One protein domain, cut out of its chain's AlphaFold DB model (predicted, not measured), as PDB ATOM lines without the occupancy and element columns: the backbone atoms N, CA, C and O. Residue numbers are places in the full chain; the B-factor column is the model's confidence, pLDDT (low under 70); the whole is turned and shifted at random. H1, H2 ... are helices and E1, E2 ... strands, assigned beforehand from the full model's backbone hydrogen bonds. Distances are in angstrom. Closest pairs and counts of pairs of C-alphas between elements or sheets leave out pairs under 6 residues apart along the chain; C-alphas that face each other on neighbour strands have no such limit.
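Overview. This is residues 1 to 57 of the 89 residues of an uncharacterized protein of Gordonibacter pamelaeae 7-10-1-b (UniProt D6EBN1). The longest helix, H2, runs along one side of a small rounded body, and a short hairpin of two strands, E1 and E2, packs along it. The short helix H3 packs on residues 18 to 22 of H2, while the short helices H1 and H4 sit by its first half, H4 also next to E1. The printed part has 57 residues and is mostly helix, in the order H1, H2, H3, H4, E1, E2, with one antiparallel sheet of order E1 - E2. It is compact, with a radius of gyration of the C-alphas of 9.9 A and spans of 25 by 22 by 17 A.

Arrangement. H1, residues 3 to 7, and H2, residues 11 to 23, are close but not clearly touching; their closest C-alphas, of Phe 6 and Ala 14, are 6.9 A apart. H3, residues 28 to 33, touches H2 at residues 18 to 22 alone, with the C-alphas of Leu 21 and Ala 31 closest at 5.7 A. These two run opposite ways at a steep tilt of 69 degrees, only just short of about perpendicular. H4, residues 39 to 44, and H3 are apart. H4 and H2 are near each other, with 5 pairs of C-alphas within 10 A. E1, residues 47 to 49, and E2, residues 54 to 56, form an antiparallel hairpin at 147 degrees; N 48 and O 55 are 2.9 A apart, within hydrogen-bond range. The closest C-alphas of H2 and E2, of Pro 11 and Ala 56, are 5.1 A apart. In H1, H2, H3 and H4 every O i to N i+4 pair is within hydrogen-bond range.

Along the chain. H1 begins at C-alpha 3 (-28.073, -1.166, -36.391). H2 measures 18.4 A, from C-alpha 11 (-16.431, 2.041, -28.788) to C-alpha 23. E2 ends at C-alpha 56 (-16.282, 4.003, -24.066).

Size, cuts and confidence. The C-alphas farthest apart, of Thr 2 and Lys 51, are 27.0 A apart. The printed part has no cut, the five links are tight, and no printed residue is under 70 in pLDDT.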
ATOM      1  N   MET A   1     -27.877   5.615 -40.226       89.38
ATOM      2  CA  MET A   1     -27.061   4.388 -40.167       89.38
ATOM      3  C   MET A   1     -27.930   3.284 -39.624       89.38
ATOM      4  O   MET A   1     -28.806   3.596 -38.824       89.38
ATOM      5  N   THR A   2     -27.746   2.061 -40.100       92.88
ATOM      6  CA  THR A   2     -28.467   0.883 -39.602       92.88
ATOM      7  C   THR A   2     -27.881   0.411 -38.269       92.88
ATOM      8  O   THR A   2     -26.801   0.855 -37.869       92.88
ATOM      9  N   HIS A   3     -28.584  -0.495 -37.586       93.06
ATOM     10  CA  HIS A   3     -28.073  -1.166 -36.391       93.06
ATOM     11  C   HIS A   3     -26.706  -1.822 -36.645       93.06
ATOM     12  O   HIS A   3     -25.758  -1.570 -35.907       93.06
ATOM     13  N   ASP A   4     -26.574  -2.595 -37.726       91.69
ATOM     14  CA  ASP A   4     -25.328  -3.294 -38.068       91.69
ATOM     15  C   ASP A   4     -24.170  -2.318 -38.322       91.69
ATOM     16  O   ASP A   4     -23.079  -2.488 -37.781       91.69
ATOM     17  N   GLU A   5     -24.423  -1.230 -39.062       93.25
ATOM     18  CA  GLU A   5     -23.429  -0.170 -39.284       93.25
ATOM     19  C   GLU A   5     -23.001   0.507 -37.973       93.25
ATOM     20  O   GLU A   5     -21.857   0.944 -37.843       93.25
ATOM     21  N   PHE A   6     -23.913   0.618 -37.002       94.44
ATOM     22  CA  PHE A   6     -23.602   1.149 -35.679       94.44
ATOM     23  C   PHE A   6     -22.761   0.160 -34.864       94.44
ATOM     24  O   PHE A   6     -21.800   0.557 -34.207       94.44
ATOM     25  N   MET A   7     -23.098  -1.130 -34.921       92.50
ATOM     26  CA  MET A   7     -22.407  -2.200 -34.197       92.50
ATOM     27  C   MET A   7     -20.958  -2.411 -34.657       92.50
ATOM     28  O   MET A   7     -20.141  -2.944 -33.903       92.50
ATOM     29  N   ASP A   8     -20.620  -1.954 -35.861       92.12
ATOM     30  CA  ASP A   8     -19.261  -2.003 -36.392       92.12
ATOM     31  C   ASP A   8     -18.351  -0.859 -35.934       92.12
ATOM     32  O   ASP A   8     -17.125  -0.970 -36.076       92.12
ATOM     33  N   LEU A   9     -18.917   0.198 -35.343       90.94
ATOM     34  CA  LEU A   9     -18.156   1.331 -34.827       90.94
ATOM     35  C   LEU A   9     -17.182   0.904 -33.729       90.94
ATOM     36  O   LEU A   9     -17.415  -0.033 -32.960       90.94
ATOM     37  N   ASP A  10     -16.078   1.639 -33.624       90.25
ATOM     38  CA  ASP A  10     -15.259   1.543 -32.430       90.25
ATOM     39  C   ASP A  10     -16.035   2.099 -31.213       90.25
ATOM     40  O   ASP A  10     -16.915   2.960 -31.360       90.25
ATOM     41  N   PRO A  11     -15.717   1.633 -29.994       90.69
ATOM     42  CA  PRO A  11     -16.431   2.041 -28.788       90.69
ATOM     43  C   PRO A  11     -16.487   3.562 -28.577       90.69
ATOM     44  O   PRO A  11     -17.477   4.069 -28.045       90.69
ATOM     45  N   GLN A  12     -15.440   4.297 -28.977       92.56
ATOM     46  CA  GLN A  12     -15.377   5.746 -28.798       92.56
ATOM     47  C   GLN A  12     -16.328   6.450 -29.767       92.56
ATOM     48  O   GLN A  12     -17.153   7.246 -29.324       92.56
ATOM     49  N   ALA A  13     -16.301   6.087 -31.050       94.56
ATOM     50  CA  ALA A  13     -17.224   6.632 -32.041       94.56
ATOM     51  C   ALA A  13     -18.697   6.324 -31.718       94.56
ATOM     52  O   ALA A  13     -19.567   7.178 -31.912       94.56
ATOM     53  N   ALA A  14     -18.987   5.129 -31.191       95.00
ATOM     54  CA  ALA A  14     -20.327   4.767 -30.732       95.00
ATOM     55  C   ALA A  14     -20.791   5.657 -29.562       95.00
ATOM     56  O   ALA A  14     -21.895   6.207 -29.597       95.00
ATOM     57  N   ALA A  15     -19.943   5.852 -28.546       95.94
ATOM     58  CA  ALA A  15     -20.254   6.722 -27.411       95.94
ATOM     59  C   ALA A  15     -20.453   8.188 -27.838       95.94
ATOM     60  O   ALA A  15     -21.397   8.835 -27.380       95.94
ATOM     61  N   ASP A  16     -19.612   8.702 -28.737       96.94
ATOM     62  CA  ASP A  16     -19.694  10.082 -29.226       96.94
ATOM     63  C   ASP A  16     -21.004  10.337 -29.986       96.94
ATOM     64  O   ASP A  16     -21.659  11.357 -29.763       96.94
ATOM     65  N   LYS A  17     -21.453   9.385 -30.815       96.38
ATOM     66  CA  LYS A  17     -22.751   9.474 -31.505       96.38
ATOM     67  C   LYS A  17     -23.935   9.501 -30.548       96.38
ATOM     68  O   LYS A  17     -24.836  10.318 -30.725       96.38
ATOM     69  N   LEU A  18     -23.941   8.632 -29.540       96.88
ATOM     70  CA  LEU A  18     -25.024   8.601 -28.553       96.88
ATOM     71  C   LEU A  18     -25.055   9.888 -27.722       96.88
ATOM     72  O   LEU A  18     -26.124  10.432 -27.456       96.88
ATOM     73  N   ASN A  19     -23.886  10.423 -27.365       97.31
ATOM     74  CA  ASN A  19     -23.792  11.703 -26.667       97.31
ATOM     75  C   ASN A  19     -24.251  12.885 -27.531       97.31
ATOM     76  O   ASN A  19     -24.860  13.805 -26.991       97.31
ATOM     77  N   ALA A  20     -24.008  12.868 -28.845       97.19
ATOM     78  CA  ALA A  20     -24.513  13.899 -29.754       97.19
ATOM     79  C   ALA A  20     -26.050  13.938 -29.759       97.19
ATOM     80  O   ALA A  20     -26.635  15.005 -29.604       97.19
ATOM     81  N   LEU A  21     -26.700  12.771 -29.808       96.00
ATOM     82  CA  LEU A  21     -28.158  12.672 -29.699       96.00
ATOM     83  C   LEU A  21     -28.687  13.206 -28.364       96.00
ATOM     84  O   LEU A  21     -29.704  13.896 -28.331       96.00
ATOM     85  N   MET A  22     -27.993  12.926 -27.259       96.06
ATOM     86  CA  MET A  22     -28.399  13.484 -25.969       96.06
ATOM     87  C   MET A  22     -28.165  14.994 -25.869       96.06
ATOM     88  O   MET A  22     -28.937  15.692 -25.215       96.06
ATOM     89  N   ALA A  23     -27.139  15.523 -26.540       96.25
ATOM     90  CA  ALA A  23     -26.910  16.964 -26.628       96.25
ATOM     91  C   ALA A  23     -28.014  17.685 -27.423       96.25
ATOM     92  O   ALA A  23     -28.300  18.850 -27.152       96.25
ATOM     93  N   GLU A  24     -28.676  16.989 -28.350       95.62
ATOM     94  CA  GLU A  24     -29.875  17.464 -29.057       95.62
ATOM     95  C   GLU A  24     -31.154  17.396 -28.198       95.62
ATOM     96  O   GLU A  24     -32.220  17.827 -28.638       95.62
ATOM     97  N   GLY A  25     -31.060  16.897 -26.961       95.50
ATOM     98  CA  GLY A  25     -32.160  16.845 -25.998       95.50
ATOM     99  C   GLY A  25     -32.859  15.489 -25.895       95.50
ATOM    100  O   GLY A  25     -33.838  15.387 -25.156       95.50
ATOM    101  N   LYS A  26     -32.372  14.452 -26.590       95.50
ATOM    102  CA  LYS A  26     -32.890  13.088 -26.422       95.50
ATOM    103  C   LYS A  26     -32.481  12.513 -25.065       95.50
ATOM    104  O   LYS A  26     -31.386  12.756 -24.558       95.50
ATOM    105  N   THR A  27     -33.355  11.700 -24.489       95.62
ATOM    106  CA  THR A  27     -33.043  10.875 -23.319       95.62
ATOM    107  C   THR A  27     -32.145   9.690 -23.696       95.62
ATOM    108  O   THR A  27     -31.970   9.363 -24.869       95.62
ATOM    109  N   GLN A  28     -31.591   9.010 -22.689       93.56
ATOM    110  CA  GLN A  28     -30.782   7.803 -22.879       93.56
ATOM    111  C   GLN A  28     -31.521   6.725 -23.699       93.56
ATOM    112  O   GLN A  28     -30.954   6.157 -24.632       93.56
ATOM    113  N   ASP A  29     -32.783   6.443 -23.359       93.81
ATOM    114  CA  ASP A  29     -33.573   5.409 -24.037       93.81
ATOM    115  C   ASP A  29     -33.890   5.803 -25.486       93.81
ATOM    116  O   ASP A  29     -33.805   4.966 -26.381       93.81
ATOM    117  N   GLU A  30     -34.172   7.082 -25.744       95.56
ATOM    118  CA  GLU A  30     -34.406   7.596 -27.100       95.56
ATOM    119  C   GLU A  30     -33.136   7.565 -27.958       95.56
ATOM    120  O   GLU A  30     -33.190   7.196 -29.130       95.56
ATOM    121  N   ALA A  31     -31.979   7.907 -27.382       95.31
ATOM    122  CA  ALA A  31     -30.699   7.846 -28.081       95.31
ATOM    123  C   ALA A  31     -30.320   6.405 -28.466       95.31
ATOM    124  O   ALA A  31     -29.806   6.178 -29.560       95.31
ATOM    125  N   ALA A  32     -30.595   5.428 -27.595       94.50
ATOM    126  CA  ALA A  32     -30.389   4.013 -27.900       94.50
ATOM    127  C   ALA A  32     -31.407   3.481 -28.926       94.50
ATOM    128  O   ALA A  32     -31.030   2.740 -29.836       94.50
ATOM    129  N   ALA A  33     -32.677   3.884 -28.812       95.06
ATOM    130  CA  ALA A  33     -33.745   3.463 -29.716       95.06
ATOM    131  C   ALA A  33     -33.540   3.950 -31.160       95.06
ATOM    132  O   ALA A  33     -33.916   3.234 -32.084       95.06
ATOM    133  N   GLU A  34     -32.897   5.106 -31.366       94.12
ATOM    134  CA  GLU A  34     -32.563   5.642 -32.700       94.12
ATOM    135  C   GLU A  34     -31.781   4.644 -33.572       94.12
ATOM    136  O   GLU A  34     -31.916   4.638 -34.794       94.12
ATOM    137  N   PHE A  35     -30.968   3.793 -32.942       94.50
ATOM    138  CA  PHE A  35     -30.135   2.787 -33.607       94.50
ATOM    139  C   PHE A  35     -30.545   1.354 -33.241       94.50
ATOM    140  O   PHE A  35     -29.762   0.417 -33.409       94.50
ATOM    141  N   GLU A  36     -31.757   1.185 -32.703       94.62
ATOM    142  CA  GLU A  36     -32.308  -0.108 -32.279       94.62
ATOM    143  C   GLU A  36     -31.388  -0.846 -31.284       94.62
ATOM    144  O   GLU A  36     -31.298  -2.073 -31.281       94.62
ATOM    145  N   LEU A  37     -30.655  -0.103 -30.444       94.31
ATOM    146  CA  LEU A  37     -29.654  -0.671 -29.543       94.31
ATOM    147  C   LEU A  37     -30.295  -1.215 -28.275       94.31
ATOM    148  O   LEU A  37     -30.969  -0.505 -27.524       94.31
ATOM    149  N   THR A  38     -29.988  -2.471 -27.968       94.56
ATOM    150  CA  THR A  38     -30.338  -3.076 -26.686       94.56
ATOM    151  C   THR A  38     -29.199  -2.925 -25.670       94.56
ATOM    152  O   THR A  38     -28.049  -2.640 -26.008       94.56
ATOM    153  N   LYS A  39     -29.480  -3.161 -24.379       90.00
ATOM    154  CA  LYS A  39     -28.429  -3.215 -23.340       90.00
ATOM    155  C   LYS A  39     -27.315  -4.232 -23.671       90.00
ATOM    156  O   LYS A  39     -26.149  -3.879 -23.500       90.00
ATOM    157  N   PRO A  40     -27.624  -5.461 -24.145       91.69
ATOM    158  CA  PRO A  40     -26.615  -6.381 -24.671       91.69
ATOM    159  C   PRO A  40     -25.717  -5.790 -25.758       91.69
ATOM    160  O   PRO A  40     -24.528  -6.092 -25.781       91.69
ATOM    161  N   ASP A  41     -26.252  -4.949 -26.637       92.81
ATOM    162  CA  ASP A  41     -25.490  -4.374 -27.745       92.81
ATOM    163  C   ASP A  41     -24.522  -3.297 -27.267       92.81
ATOM    164  O   ASP A  41     -23.340  -3.339 -27.603       92.81
ATOM    165  N   LEU A  42     -24.971  -2.425 -26.359       91.94
ATOM    166  CA  LEU A  42     -24.092  -1.468 -25.677       91.94
ATOM    167  C   LEU A  42     -22.955  -2.177 -24.923       91.94
ATOM    168  O   LEU A  42     -21.811  -1.724 -24.951       91.94
ATOM    169  N   LEU A  43     -23.241  -3.328 -24.303       90.25
ATOM    170  CA  LEU A  43     -22.222  -4.138 -23.636       90.25
ATOM    171  C   LEU A  43     -21.216  -4.742 -24.630       90.25
ATOM    172  O   LEU A  43     -20.016  -4.680 -24.368       90.25
ATOM    173  N   LYS A  44     -21.671  -5.288 -25.768       88.88
ATOM    174  CA  LYS A  44     -20.787  -5.799 -26.838       88.88
ATOM    175  C   LYS A  44     -19.892  -4.695 -27.409       88.88
ATOM    176  O   LYS A  44     -18.714  -4.933 -27.658       88.88
ATOM    177  N   LEU A  45     -20.433  -3.487 -27.552       90.12
ATOM    178  CA  LEU A  45     -19.707  -2.289 -27.975       90.12
ATOM    179  C   LEU A  45     -18.765  -1.733 -26.899       90.12
ATOM    180  O   LEU A  45     -18.016  -0.802 -27.173       90.12
ATOM    181  N   ASN A  46     -18.770  -2.276 -25.678       90.56
ATOM    182  CA  ASN A  46     -18.049  -1.728 -24.527       90.56
ATOM    183  C   ASN A  46     -18.383  -0.246 -24.236       90.56
ATOM    184  O   ASN A  46     -17.519   0.538 -23.823       90.56
ATOM    185  N   VAL A  47     -19.650   0.130 -24.427       92.75
ATOM    186  CA  VAL A  47     -20.188   1.469 -24.172       92.75
ATOM    187  C   VAL A  47     -21.090   1.438 -22.939       92.75
ATOM    188  O   VAL A  47     -21.964   0.587 -22.796       92.75
ATOM    189  N   PHE A  48     -20.891   2.392 -22.029       91.88
ATOM    190  CA  PHE A  48     -21.590   2.454 -20.745       91.88
ATOM    191  C   PHE A  48     -22.171   3.838 -20.501       91.88
ATOM    192  O   PHE A  48     -21.557   4.836 -20.856       91.88
ATOM    193  N   PHE A  49     -23.312   3.903 -19.821       92.81
ATOM    194  CA  PHE A  49     -23.899   5.163 -19.384       92.81
ATOM    195  C   PHE A  49     -23.488   5.470 -17.941       92.81
ATOM    196  O   PHE A  49     -23.795   4.701 -17.028       92.81
ATOM    197  N   VAL A  50     -22.754   6.562 -17.722       91.50
ATOM    198  CA  VAL A  50     -22.221   6.945 -16.408       91.50
ATOM    199  C   VAL A  50     -22.320   8.452 -16.228       91.50
ATOM    200  O   VAL A  50     -21.685   9.192 -16.972       91.50
ATOM    201  N   LYS A  51     -23.023   8.897 -15.176       90.25
ATOM    202  CA  LYS A  51     -23.210  10.324 -14.851       90.25
ATOM    203  C   LYS A  51     -23.703  11.120 -16.067       90.25
ATOM    204  O   LYS A  51     -23.023  12.039 -16.518       90.25
ATOM    205  N   ASP A  52     -24.841  10.693 -16.607       92.62
ATOM    206  CA  ASP A  52     -25.559  11.389 -17.680       92.62
ATOM    207  C   ASP A  52     -24.777  11.525 -18.994       92.62
ATOM    208  O   ASP A  52     -24.964  12.471 -19.755       92.62
ATOM    209  N   LYS A  53     -23.875  10.579 -19.270       94.50
ATOM    210  CA  LYS A  53     -23.156  10.487 -20.542       94.50
ATOM    211  C   LYS A  53     -22.762   9.059 -20.873       94.50
ATOM    212  O   LYS A  53     -22.479   8.251 -19.986       94.50
ATOM    213  N   TYR A  54     -22.664   8.776 -22.161       95.25
ATOM    214  CA  TYR A  54     -22.045   7.563 -22.664       95.25
ATOM    215  C   TYR A  54     -20.522   7.678 -22.611       95.25
ATOM    216  O   TYR A  54     -19.942   8.707 -22.958       95.25
ATOM    217  N   ILE A  55     -19.867   6.612 -22.164       93.62
ATOM    218  CA  ILE A  55     -18.416   6.469 -22.144       93.62
ATOM    219  C   ILE A  55     -18.024   5.152 -22.806       93.62
ATOM    220  O   ILE A  55     -18.622   4.106 -22.541       93.62
ATOM    221  N   ALA A  56     -16.982   5.196 -23.626       92.69
ATOM    222  CA  ALA A  56     -16.282   4.003 -24.066       92.69
ATOM    223  C   ALA A  56     -15.395   3.491 -22.928       92.69
ATOM    224  O   ALA A  56     -14.722   4.274 -22.250       92.69
ATOM    225  N   ARG A  57     -15.367   2.176 -22.698       80.69
ATOM    226  CA  ARG A  57     -14.475   1.579 -21.699       80.69
ATOM    227  C   ARG A  57     -13.664   0.460 -22.317       80.69
ATOM    228  O   ARG A  57     -14.206  -0.559 -22.719       80.69
TER     229      ARG A  57